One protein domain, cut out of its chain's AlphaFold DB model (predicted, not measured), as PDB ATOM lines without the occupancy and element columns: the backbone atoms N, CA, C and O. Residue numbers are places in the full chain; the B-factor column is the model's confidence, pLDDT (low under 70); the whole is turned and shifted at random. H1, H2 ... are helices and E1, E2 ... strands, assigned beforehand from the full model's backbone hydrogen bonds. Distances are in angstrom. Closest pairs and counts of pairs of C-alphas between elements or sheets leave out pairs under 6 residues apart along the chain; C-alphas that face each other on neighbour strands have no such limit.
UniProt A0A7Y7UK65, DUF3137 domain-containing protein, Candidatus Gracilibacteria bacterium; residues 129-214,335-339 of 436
ATOM      1  N   ASN A 129      -1.513  35.016  31.350       93.38
ATOM      2  CA  ASN A 129      -1.904  34.376  30.092       93.38
ATOM      3  C   ASN A 129      -0.983  33.221  29.676       93.38
ATOM      4  O   ASN A 129      -1.262  32.569  28.672       93.38
ATOM      5  N   LEU A 130       0.075  32.922  30.439       96.75
ATOM      6  CA  LEU A 130       0.971  31.805  30.158       96.75
ATOM      7  C   LEU A 130       0.312  30.475  30.487       96.75
ATOM      8  O   LEU A 130      -0.087  30.193  31.620       96.75
ATOM      9  N   GLN A 131       0.163  29.660  29.454       97.38
ATOM     10  CA  GLN A 131      -0.329  28.297  29.523       97.38
ATOM     11  C   GLN A 131       0.848  27.354  29.313       97.38
ATOM     12  O   GLN A 131       1.675  27.581  28.432       97.38
ATOM     13  N   TYR A 132       0.895  26.302  30.118       96.69
ATOM     14  CA  TYR A 132       1.878  25.234  30.027       96.69
ATOM     15  C   TYR A 132       1.153  23.899  29.844       96.69
ATOM     16  O   TYR A 132       0.044  23.711  30.349       96.69
ATOM     17  N   ASP A 133       1.768  23.001  29.089       95.56
ATOM     18  CA  ASP A 133       1.353  21.622  28.883       95.56
ATOM     19  C   ASP A 133       2.602  20.738  28.872       95.56
ATOM     20  O   ASP A 133       3.570  21.024  28.170       95.56
ATOM     21  N   SER A 134       2.590  19.652  29.647       93.50
ATOM     22  CA  SER A 134       3.727  18.725  29.732       93.50
ATOM     23  C   SER A 134       3.980  17.982  28.420       93.50
ATOM     24  O   SER A 134       5.075  17.471  28.205       93.50
ATOM     25  N   GLY A 135       2.982  17.913  27.539       93.44
ATOM     26  CA  GLY A 135       3.077  17.307  26.226       93.44
ATOM     27  C   GLY A 135       3.249  18.341  25.117       93.44
ATOM     28  O   GLY A 135       4.017  19.300  25.210       93.44
ATOM     29  N   ARG A 136       2.539  18.095  24.016       94.00
ATOM     30  CA  ARG A 136       2.681  18.812  22.744       94.00
ATOM     31  C   ARG A 136       1.500  19.721  22.414       94.00
ATOM     32  O   ARG A 136       1.375  20.121  21.260       94.00
ATOM     33  N   LYS A 137       0.605  20.004  23.369       95.31
ATOM     34  CA  LYS A 137      -0.656  20.718  23.105       95.31
ATOM     35  C   LYS A 137      -0.456  22.042  22.363       95.31
ATOM     36  O   LYS A 137      -1.283  22.398  21.531       95.31
ATOM     37  N   TYR A 138       0.635  22.750  22.645       95.19
ATOM     38  CA  TYR A 138       0.948  24.042  22.031       95.19
ATOM     39  C   TYR A 138       2.090  23.983  21.008       95.19
ATOM     40  O   TYR A 138       2.581  25.027  20.576       95.19
ATOM     41  N   ALA A 139       2.521  22.783  20.605       93.81
ATOM     42  CA  ALA A 139       3.545  22.632  19.582       93.81
ATOM     43  C   ALA A 139       3.032  23.088  18.207       93.81
ATOM     44  O   ALA A 139       1.873  22.876  17.854       93.81
ATOM     45  N   PHE A 140       3.909  23.711  17.419       92.38
ATOM     46  CA  PHE A 140       3.599  24.189  16.070       92.38
ATOM     47  C   PHE A 140       4.214  23.279  14.994       92.38
ATOM     48  O   PHE A 140       5.266  22.673  15.210       92.38
ATOM     49  N   GLY A 141       3.541  23.174  13.844       89.19
ATOM     50  CA  GLY A 141       3.821  22.169  12.809       89.19
ATOM     51  C   GLY A 141       4.970  22.490  11.850       89.19
ATOM     52  O   GLY A 141       5.378  21.605  11.106       89.19
ATOM     53  N   GLU A 142       5.527  23.704  11.876       89.88
ATOM     54  CA  GLU A 142       6.478  24.181  10.856       89.88
ATOM     55  C   GLU A 142       7.919  23.616  10.969       89.88
ATOM     56  O   GLU A 142       8.902  24.247  10.582       89.88
ATOM     57  N   ILE A 143       8.096  22.425  11.549       89.50
ATOM     58  CA  ILE A 143       9.423  21.848  11.835       89.50
ATOM     59  C   ILE A 143      10.180  21.546  10.532       89.50
ATOM     60  O   ILE A 143      11.395  21.744  10.449       89.50
ATOM     61  N   ARG A 144       9.469  21.097   9.489       87.81
ATOM     62  CA  ARG A 144      10.068  20.777   8.182       87.81
ATOM     63  C   ARG A 144      10.597  22.028   7.490       87.81
ATOM     64  O   ARG A 144      11.682  21.997   6.912       87.81
ATOM     65  N   GLU A 145       9.868  23.128   7.597       89.25
ATOM     66  CA  GLU A 145      10.222  24.438   7.072       89.25
ATOM     67  C   GLU A 145      11.459  24.975   7.795       89.25
ATOM     68  O   GLU A 145      12.393  25.446   7.143       89.25
ATOM     69  N   LEU A 146      11.526  24.822   9.122       91.00
ATOM     70  CA  LEU A 146      12.705  25.186   9.914       91.00
ATOM     71  C   LEU A 146      13.933  24.310   9.606       91.00
ATOM     72  O   LEU A 146      15.067  24.776   9.713       91.00
ATOM     73  N   ARG A 147      13.736  23.051   9.195       88.56
ATOM     74  CA  ARG A 147      14.818  22.208   8.657       88.56
ATOM     75  C   ARG A 147      15.303  22.733   7.310       88.56
ATOM     76  O   ARG A 147      16.503  22.856   7.101       88.56
ATOM     77  N   SER A 148      14.377  23.048   6.403       82.94
ATOM     78  CA  SER A 148      14.712  23.526   5.051       82.94
ATOM     79  C   SER A 148      15.455  24.864   5.052       82.94
ATOM     80  O   SER A 148      16.258  25.123   4.164       82.94
ATOM     81  N   SER A 149      15.235  25.684   6.082       82.69
ATOM     82  CA  SER A 149      15.907  26.968   6.267       82.69
ATOM     83  C   SER A 149      17.279  26.858   6.940       82.69
ATOM     84  O   SER A 149      17.926  27.873   7.174       82.69
ATOM     85  N   ASN A 150      17.736  25.646   7.281       86.31
ATOM     86  CA  ASN A 150      18.923  25.401   8.110       86.31
ATOM     87  C   ASN A 150      18.854  26.041   9.513       86.31
ATOM     88  O   ASN A 150      19.885  26.216  10.168       86.31
ATOM     89  N   PHE A 151      17.658  26.387  10.003       91.81
ATOM     90  CA  PHE A 151      17.467  26.832  11.387       91.81
ATOM     91  C   PHE A 151      17.542  25.650  12.368       91.81
ATOM     92  O   PHE A 151      18.104  25.734  13.469       91.81
ATOM     93  N   LEU A 152      17.016  24.502  11.942       93.56
ATOM     94  CA  LEU A 152      17.292  23.203  12.540       93.56
ATOM     95  C   LEU A 152      18.384  22.492  11.745       93.56
ATOM     96  O   LEU A 152      18.417  22.560  10.518       93.56
ATOM     97  N   ASN A 153      19.248  21.768  12.454       91.94
ATOM     98  CA  ASN A 153      20.175  20.845  11.810       91.94
ATOM     99  C   ASN A 153      19.376  19.778  11.056       91.94
ATOM    100  O   ASN A 153      18.257  19.450  11.464       91.94
ATOM    101  N   GLY A 154      19.975  19.206  10.009       90.81
ATOM    102  CA  GLY A 154      19.419  18.049   9.311       90.81
ATOM    103  C   GLY A 154      18.968  16.964  10.293       90.81
ATOM    104  O   GLY A 154      19.602  16.723  11.322       90.81
ATOM    105  N   TYR A 155      17.812  16.370  10.020       94.44
ATOM    106  CA  TYR A 155      17.278  15.264  10.803       94.44
ATOM    107  C   TYR A 155      16.389  14.386   9.926       94.44
ATOM    108  O   TYR A 155      15.756  14.862   8.976       94.44
ATOM    109  N   GLU A 156      16.316  13.110  10.288       93.25
ATOM    110  CA  GLU A 156      15.463  12.111   9.639       93.25
ATOM    111  C   GLU A 156      14.199  11.850  10.457       93.25
ATOM    112  O   GLU A 156      13.141  11.574   9.894       93.25
ATOM    113  N   ARG A 157      14.294  11.969  11.788       93.00
ATOM    114  CA  ARG A 157      13.217  11.637  12.718       93.00
ATOM    115  C   ARG A 157      13.071  12.677  13.827       93.00
ATOM    116  O   ARG A 157      14.053  13.222  14.325       93.00
ATOM    117  N   ILE A 158      11.826  12.880  14.255       94.69
ATOM    118  CA  ILE A 158      11.486  13.544  15.515       94.69
ATOM    119  C   ILE A 158      11.401  12.465  16.603       94.69
ATOM    120  O   ILE A 158      10.602  11.531  16.506       94.69
ATOM    121  N   ASP A 159      12.260  12.551  17.614       93.12
ATOM    122  CA  ASP A 159      12.292  11.599  18.728       93.12
ATOM    123  C   ASP A 159      11.339  12.007  19.855       93.12
ATOM    124  O   ASP A 159      10.756  11.139  20.505       93.12
ATOM    125  N   LYS A 160      11.197  13.318  20.093       93.12
ATOM    126  CA  LYS A 160      10.517  13.869  21.270       93.12
ATOM    127  C   LYS A 160       9.944  15.259  20.979       93.12
ATOM    128  O   LYS A 160      10.626  16.075  20.360       93.12
ATOM    129  N   ILE A 161       8.725  15.516  21.456       94.56
ATOM    130  CA  ILE A 161       8.101  16.845  21.558       94.56
ATOM    131  C   ILE A 161       7.400  16.912  22.916       94.56
ATOM    132  O   ILE A 161       6.511  16.094  23.164       94.56
ATOM    133  N   GLU A 162       7.783  17.856  23.775       94.25
ATOM    134  CA  GLU A 162       7.175  18.030  25.102       94.25
ATOM    135  C   GLU A 162       7.318  19.461  25.646       94.25
ATOM    136  O   GLU A 162       7.836  20.340  24.956       94.25
ATOM    137  N   ASP A 163       6.845  19.691  26.875       94.62
ATOM    138  CA  ASP A 163       6.979  20.958  27.607       94.62
ATOM    139  C   ASP A 163       6.520  22.178  26.799       94.62
ATOM    140  O   ASP A 163       7.200  23.210  26.719       94.62
ATOM    141  N   SER A 164       5.357  22.045  26.164       96.25
ATOM    142  CA  SER A 164       4.809  23.085  25.307       96.25
ATOM    143  C   SER A 164       4.176  24.235  26.097       96.25
ATOM    144  O   SER A 164       3.558  24.044  27.146       96.25
ATOM    145  N   ILE A 165       4.309  25.456  25.580       97.44
ATOM    146  CA  ILE A 165       3.730  26.674  26.155       97.44
ATOM    147  C   ILE A 165       2.971  27.481  25.108       97.44
ATOM    148  O   ILE A 165       3.301  27.456  23.921       97.44
ATOM    149  N   ALA A 166       1.995  28.259  25.567       97.50
ATOM    150  CA  ALA A 166       1.348  29.283  24.761       97.50
ATOM    151  C   ALA A 166       0.968  30.501  25.599       97.50
ATOM    152  O   ALA A 166       0.549  30.367  26.749       97.50
ATOM    153  N   PHE A 167       1.080  31.688  25.011       95.50
ATOM    154  CA  PHE A 167       0.551  32.919  25.593       95.50
ATOM    155  C   PHE A 167       0.343  34.001  24.547       95.50
ATOM    156  O   PHE A 167       0.915  33.973  23.458       95.50
ATOM    157  N   THR A 168      -0.466  34.988  24.908       91.81
ATOM    158  CA  THR A 168      -0.654  36.210  24.134       91.81
ATOM    159  C   THR A 168      -0.167  37.399  24.940       91.81
ATOM    160  O   THR A 168      -0.501  37.529  26.119       91.81
ATOM    161  N   LEU A 169       0.590  38.275  24.294       89.06
ATOM    162  CA  LEU A 169       1.014  39.551  24.851       89.06
ATOM    163  C   LEU A 169       0.164  40.663  24.252       89.06
ATOM    164  O   LEU A 169       0.045  40.737  23.028       89.06
ATOM    165  N   ASN A 170      -0.381  41.521  25.112       84.56
ATOM    166  CA  ASN A 170      -1.010  42.778  24.729       84.56
ATOM    167  C   ASN A 170      -0.351  43.913  25.514       84.56
ATOM    168  O   ASN A 170      -0.406  43.925  26.745       84.56
ATOM    169  N   LYS A 171       0.287  44.843  24.804       79.12
ATOM    170  CA  LYS A 171       0.877  46.053  25.384       79.12
ATOM    171  C   LYS A 171       0.620  47.215  24.436       79.12
ATOM    172  O   LYS A 171       0.968  47.134  23.261       79.12
ATOM    173  N   ASP A 172      -0.028  48.264  24.936       78.69
ATOM    174  CA  ASP A 172      -0.375  49.467  24.166       78.69
ATOM    175  C   ASP A 172      -1.158  49.167  22.869       78.69
ATOM    176  O   ASP A 172      -0.926  49.780  21.827       78.69
ATOM    177  N   GLY A 173      -2.055  48.172  22.907       75.19
ATOM    178  CA  GLY A 173      -2.859  47.748  21.753       75.19
ATOM    179  C   GLY A 173      -2.105  46.905  20.720       75.19
ATOM    180  O   GLY A 173      -2.661  46.586  19.671       75.19
ATOM    181  N   LYS A 174      -0.851  46.525  20.996       75.75
ATOM    182  CA  LYS A 174      -0.049  45.649  20.136       75.75
ATOM    183  C   LYS A 174      -0.116  44.216  20.628       75.75
ATOM    184  O   LYS A 174       0.148  43.941  21.799       75.75
ATOM    185  N   TYR A 175      -0.387  43.306  19.700       81.31
ATOM    186  CA  TYR A 175      -0.581  41.893  19.993       81.31
ATOM    187  C   TYR A 175       0.584  41.045  19.481       81.31
ATOM    188  O   TYR A 175       1.115  41.282  18.398       81.31
ATOM    189  N   ALA A 176       0.961  40.023  20.247       87.38
ATOM    190  CA  ALA A 176       1.756  38.901  19.754       87.38
ATOM    191  C   ALA A 176       1.233  37.600  20.347       87.38
ATOM    192  O   ALA A 176       0.865  37.551  21.522       87.38
ATOM    193  N   SER A 177       1.239  36.543  19.541       91.44
ATOM    194  CA  SER A 177       0.974  35.187  20.016       91.44
ATOM    195  C   SER A 177       2.275  34.407  20.051       91.44
ATOM    196  O   SER A 177       2.998  34.371  19.052       91.44
ATOM    197  N   VAL A 178       2.537  33.751  21.170       94.88
ATOM    198  CA  VAL A 178       3.741  32.963  21.392       94.88
ATOM    199  C   VAL A 178       3.344  31.513  21.592       94.88
ATOM    200  O   VAL A 178       2.429  31.213  22.358       94.88
ATOM    201  N   GLN A 179       4.044  30.622  20.901       97.44
ATOM    202  CA  GLN A 179       3.977  29.179  21.085       97.44
ATOM    203  C   GLN A 179       5.392  28.652  21.275       97.44
ATOM    204  O   GLN A 179       6.317  29.138  20.625       97.44
ATOM    205  N   GLY A 180       5.568  27.667  22.145       96.81
ATOM    206  CA  GLY A 180       6.874  27.093  22.425       96.81
ATOM    207  C   GLY A 180       6.814  25.625  22.786       96.81
ATOM    208  O   GLY A 180       5.758  25.165  23.203       96.81
ATOM    209  N   TYR A 181       7.910  24.897  22.596       96.50
ATOM    210  CA  TYR A 181       8.053  23.508  23.043       96.50
ATOM    211  C   TYR A 181       9.507  23.028  22.987       96.50
ATOM    212  O   TYR A 181      10.325  23.538  22.216       96.50
ATOM    213  N   GLU A 182       9.809  21.998  23.774       95.75
ATOM    214  CA  GLU A 182      11.030  21.206  23.663       95.75
ATOM    215  C   GLU A 182      10.915  20.216  22.499       95.75
ATOM    216  O   GLU A 182       9.924  19.494  22.374       95.75
ATOM    217  N   ILE A 183      11.965  20.134  21.679       95.50
ATOM    218  CA  ILE A 183      12.093  19.151  20.606       95.50
ATOM    219  C   ILE A 183      13.431  18.413  20.672       95.50
ATOM    220  O   ILE A 183      14.497  19.006  20.873       95.50
ATOM    221  N   GLN A 184      13.368  17.108  20.410       95.44
ATOM    222  CA  GLN A 184      14.530  16.283  20.108       95.44
ATOM    223  C   GLN A 184      14.363  15.617  18.742       95.44
ATOM    224  O   GLN A 184      13.334  15.004  18.454       95.44
ATOM    225  N   THR A 185      15.390  15.719  17.905       95.44
ATOM    226  CA  THR A 185      15.445  15.089  16.579       95.44
ATOM    227  C   THR A 185      16.766  14.359  16.393       95.44
ATOM    228  O   THR A 185      17.775  14.723  17.010       95.44
ATOM    229  N   SER A 186      16.772  13.356  15.524       95.81
ATOM    230  CA  SER A 186      17.963  12.575  15.214       95.81
ATOM    231  C   SER A 186      18.059  12.194  13.745       95.81
ATOM    232  O   SER A 186      17.093  12.255  12.977       95.81
ATOM    233  N   GLU A 187      19.261  11.782  13.365       95.94
ATOM    234  CA  GLU A 187      19.556  11.154  12.083       95.94
ATOM    235  C   GLU A 187      20.368   9.876  12.298       95.94
ATOM    236  O   GLU A 187      21.062   9.706  13.313       95.94
ATOM    237  N   VAL A 188      20.279   8.952  11.348       95.56
ATOM    238  CA  VAL A 188      21.114   7.758  11.317       95.56
ATOM    239  C   VAL A 188      22.419   8.088  10.598       95.56
ATOM    240  O   VAL A 188      22.440   8.411   9.418       95.56
ATOM    241  N   ARG A 189      23.547   7.963  11.305       92.81
ATOM    242  CA  ARG A 189      24.890   8.112  10.726       92.81
ATOM    243  C   ARG A 189      25.578   6.756  10.596       92.81
ATOM    244  O   ARG A 189      25.456   5.912  11.485       92.81
ATOM    245  N   GLY A 190      26.364   6.584   9.535       90.62
ATOM    246  CA  GLY A 190      27.158   5.379   9.264       90.62
ATOM    247  C   GLY A 190      26.571   4.486   8.165       90.62
ATOM    248  O   GLY A 190      25.472   4.719   7.667       90.62
ATOM    249  N   SER A 191      27.317   3.452   7.774       88.75
ATOM    250  CA  SER A 191      26.926   2.498   6.728       88.75
ATOM    251  C   SER A 191      26.847   1.064   7.267       88.75
ATOM    252  O   SER A 191      27.476   0.710   8.268       88.75
ATOM    253  N   GLY A 192      26.033   0.231   6.608       90.94
ATOM    254  CA  GLY A 192      25.870  -1.186   6.946       90.94
ATOM    255  C   GLY A 192      25.474  -1.427   8.408       90.94
ATOM    256  O   GLY A 192      24.506  -0.852   8.904       90.94
ATOM    257  N   LYS A 193      26.241  -2.285   9.092       87.00
ATOM    258  CA  LYS A 193      26.029  -2.668  10.499       87.00
ATOM    259  C   LYS A 193      26.433  -1.582  11.508       87.00
ATOM    260  O   LYS A 193      26.013  -1.654  12.655       87.00
ATOM    261  N   ASN A 194      27.180  -0.557  11.091       91.00
ATOM    262  CA  ASN A 194      27.673   0.518  11.966       91.00
ATOM    263  C   ASN A 194      26.765   1.759  11.948       91.00
ATOM    264  O   ASN A 194      27.220   2.882  12.175       91.00
ATOM    265  N   ARG A 195      25.477   1.570  11.648       91.44
ATOM    266  CA  ARG A 195      24.476   2.633  11.720       91.44
ATOM    267  C   ARG A 195      24.189   2.957  13.180       91.44
ATOM    268  O   ARG A 195      23.723   2.101  13.926       91.44
ATOM    269  N   ARG A 196      24.426   4.204  13.577       94.06
ATOM    270  CA  ARG A 196      24.063   4.716  14.902       94.06
ATOM    271  C   ARG A 196      23.144   5.915  14.775       94.06
ATOM    272  O   ARG A 196      23.320   6.755  13.895       94.06
ATOM    273  N   ARG A 197      22.183   6.011  15.688       93.94
ATOM    274  CA  ARG A 197      21.345   7.199  15.823       93.94
ATOM    275  C   ARG A 197      22.137   8.286  16.538       93.94
ATOM    276  O   ARG A 197      22.735   8.027  17.581       93.94
ATOM    277  N   VAL A 198      22.135   9.488  15.980       94.50
ATOM    278  CA  VAL A 198      22.787  10.659  16.565       94.50
ATOM    279  C   VAL A 198      21.750  11.760  16.709       94.50
ATOM    280  O   VAL A 198      21.066  12.092  15.745       94.50
ATOM    281  N   VAL A 199      21.622  12.309  17.915       94.31
ATOM    282  CA  VAL A 199      20.761  13.468  18.174       94.31
ATOM    283  C   VAL A 199      21.347  14.671  17.444       94.31
ATOM    284  O   VAL A 199      22.511  15.014  17.650       94.31
ATOM    285  N   THR A 200      20.555  15.297  16.578       94.19
ATOM    286  CA  THR A 200      20.989  16.440  15.761       94.19
ATOM    287  C   THR A 200      20.458  17.760  16.293       94.19
ATOM    288  O   THR A 200      21.146  18.778  16.201       94.19
ATOM    289  N   ASN A 201      19.271  17.748  16.902       94.62
ATOM    290  CA  ASN A 201      18.730  18.887  17.633       94.62
ATOM    291  C   ASN A 201      18.177  18.397  18.973       94.62
ATOM    292  O   ASN A 201      17.358  17.482  18.989       94.62
ATOM    293  N   HIS A 202      18.601  19.026  20.069       95.25
ATOM    294  CA  HIS A 202      17.928  18.991  21.369       95.25
ATOM    295  C   HIS A 202      17.813  20.441  21.830       95.25
ATOM    296  O   HIS A 202      18.789  21.058  22.262       95.25
ATOM    297  N   CYS A 203      16.654  21.041  21.587       95.44
ATOM    298  CA  CYS A 203      16.457  22.476  21.749       95.44
ATOM    299  C   CYS A 203      15.035  22.801  22.190       95.44
ATOM    300  O   CYS A 203      14.113  22.021  21.964       95.44
ATOM    301  N   TYR A 204      14.864  23.988  22.756       95.94
ATOM    302  CA  TYR A 204      13.553  24.602  22.889       95.94
ATOM    303  C   TYR A 204      13.328  25.539  21.704       95.94
ATOM    304  O   TYR A 204      14.230  26.291  21.319       95.94
ATOM    305  N   LEU A 205      12.139  25.471  21.116       96.88
ATOM    306  CA  LEU A 205      11.714  26.329  20.021       96.88
ATOM    307  C   LEU A 205      10.611  27.259  20.499       96.88
ATOM    308  O   LEU A 205       9.677  26.816  21.159       96.88
ATOM    309  N   LEU A 206      10.694  28.530  20.117       96.56
ATOM    310  CA  LEU A 206       9.600  29.486  20.210       96.56
ATOM    311  C   LEU A 206       9.236  29.983  18.822       96.56
ATOM    312  O   LEU A 206      10.096  30.211  17.974       96.56
ATOM    313  N   LYS A 207       7.948  30.224  18.643       95.69
ATOM    314  CA  LYS A 207       7.361  30.905  17.504       95.69
ATOM    315  C   LYS A 207       6.561  32.076  18.027       95.69
ATOM    316  O   LYS A 207       5.605  31.896  18.780       95.69
ATOM    317  N   ILE A 208       6.946  33.267  17.605       93.12
ATOM    318  CA  ILE A 208       6.295  34.511  17.985       93.12
ATOM    319  C   ILE A 208       5.686  35.091  16.719       93.12
ATOM    320  O   ILE A 208       6.404  35.522  15.820       93.12
ATOM    321  N   ARG A 209       4.357  35.082  16.627       90.31
ATOM    322  CA  ARG A 209       3.649  35.762  15.538       90.31
ATOM    323  C   ARG A 209       3.386  37.204  15.937       90.31
ATOM    324  O   ARG A 209       2.866  37.462  17.024       90.31
ATOM    325  N   LEU A 210       3.710  38.113  15.028       84.69
ATOM    326  CA  LEU A 210       3.564  39.557  15.171       84.69
ATOM    327  C   LEU A 210       2.503  40.046  14.168       84.69
ATOM    328  O   LEU A 210       2.857  40.596  13.129       84.69
ATOM    329  N   PRO A 211       1.198  39.830  14.431       75.69
ATOM    330  CA  PRO A 211       0.128  40.116  13.468       75.69
ATOM    331  C   PRO A 211       0.082  41.580  13.020       75.69
ATOM    332  O   PRO A 211      -0.362  41.869  11.917       75.69
ATOM    333  N   SER A 212       0.549  42.501  13.860       68.88
ATOM    334  CA  SER A 212       0.527  43.931  13.562       68.88
ATOM    335  C   SER A 212       1.805  44.444  12.882       68.88
ATOM    336  O   SER A 212       1.941  45.656  12.760       68.88
ATOM    337  N   ALA A 213       2.763  43.589  12.496       68.94
ATOM    338  CA  ALA A 213       4.068  44.024  11.980       68.94
ATOM    339  C   ALA A 213       3.949  45.012  10.795       68.94
ATOM    340  O   ALA A 213       3.231  44.765   9.832       68.94
ATOM    341  N   ARG A 214       4.663  46.148  10.873       67.44
ATOM    342  CA  ARG A 214       4.643  47.227   9.856       67.44
ATOM    343  C   ARG A 214       5.539  46.906   8.669       67.44
ATOM    344  O   ARG A 214       5.297  47.387   7.569       67.44
ATOM    345  N   VAL A 335       6.756  36.352  11.462       89.31
ATOM    346  CA  VAL A 335       7.086  35.350  12.473       89.31
ATOM    347  C   VAL A 335       8.545  35.465  12.884       89.31
ATOM    348  O   VAL A 335       9.465  35.434  12.068       89.31
ATOM    349  N   PHE A 336       8.745  35.557  14.191       91.69
ATOM    350  CA  PHE A 336      10.049  35.517  14.820       91.69
ATOM    351  C   PHE A 336      10.216  34.181  15.544       91.69
ATOM    352  O   PHE A 336       9.520  33.886  16.519       91.69
ATOM    353  N   TYR A 337      11.114  33.349  15.031       95.44
ATOM    354  CA  TYR A 337      11.469  32.072  15.627       95.44
ATOM    355  C   TYR A 337      12.687  32.234  16.526       95.44
ATOM    356  O   TYR A 337      13.676  32.866  16.152       95.44
ATOM    357  N   VAL A 338      12.635  31.606  17.695       95.94
ATOM    358  CA  VAL A 338      13.746  31.545  18.646       95.94
ATOM    359  C   VAL A 338      14.081  30.088  18.900       95.94
ATOM    360  O   VAL A 338      13.193  29.262  19.086       95.94
ATOM    361  N   LYS A 339      15.369  29.772  18.937       95.44
ATOM    362  CA  LYS A 339      15.885  28.448  19.267       95.44
ATOM    363  C   LYS A 339      17.013  28.594  20.265       95.44
ATOM    364  O   LYS A 339      17.938  29.366  20.036       95.44
TER     365      LYS A 339
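What this domain is: This is residues 129 to 214 and 335 to 339 of the 436 residues of the protein "DUF3137 domain-containing protein" of Candidatus Gracilibacteria bacterium (UniProt A0A7Y7UK65). One long, twisted sheet makes the body of this domain: the three long strands E2, E3 and E4 run back and forth beside each other, with the short strands E1 and E5 at its two edges. The stretch from E1 to E2, with the small helix H1 in it, crosses over one face of the sheet. The printed part has 91 residues, with one named helix and five named strands in the order E1, H1, E2, E3, E4, E5. Across the sheet the order is E1, E2, E3, E4, E5, antiparallel throughout, and the class is mostly strand. The whole is loose, with a radius of gyration of the C-alphas of 15.9 A, and only just flat, with spans of 60 by 30 by 15 A.

How they stand to each other: E2, residues 157 to 171, E3, residues 174 to 189, and E4, residues 196 to 209, form a meander, each strand the antiparallel neighbour of the one before. E2 and E3 are a hairpin, their directions at 169 degrees, with N 165 and O 180 at 2.8 A and N 182 and O 162 at 2.8 A, within hydrogen-bond range. E2 bends by 73 degrees at residue 160. E3 and E4 are a hairpin too, at 172 degrees, with N 207 and O 179 at 2.8 A. Edge strand E1, residues 131 to 133, is antiparallel to E2 at 169 degrees, with N 131 and O 166 at 2.8 A. Edge strand E5, residues 335 to 339, is antiparallel to E4 at 141 degrees, with N 206 and O 338 at 2.8 A. H1, residues 143 to 148, is not on the sheet, but only just, with 4 pairs of C-alphas within 10 A. It is apart from E3, E4 and E5. In H1 every O i to N i+4 pair is within hydrogen-bond range.

Where its parts are: E3 is the longest strand, 16 residues and 46.0 A from C-alpha 174 to C-alpha 189 at (24.890, 8.112, 10.726). E2 spans 38.7 A, E4 37.2 A and E5 13.1 A. E1 spans 6.9 A from C-alpha 131 at (-0.329, 28.297, 29.523), and H1 spans 8.8 A. E5 ends at C-alpha 339, (15.885, 28.448, 19.267).

The domain as a whole: The two C-alphas farthest apart are those of Asp 172 and Lys 193, 60.0 A. Residues 215 to 334 are not printed, and C-alphas 214 and 335 are 12.4 A apart across this cut, which lies between E4 and E5. Of the links that are printed whole, E2 to E3 is tight and the others are short. The mean pLDDT of the printed part is 91.1, and residues 212 to 214 are under 70.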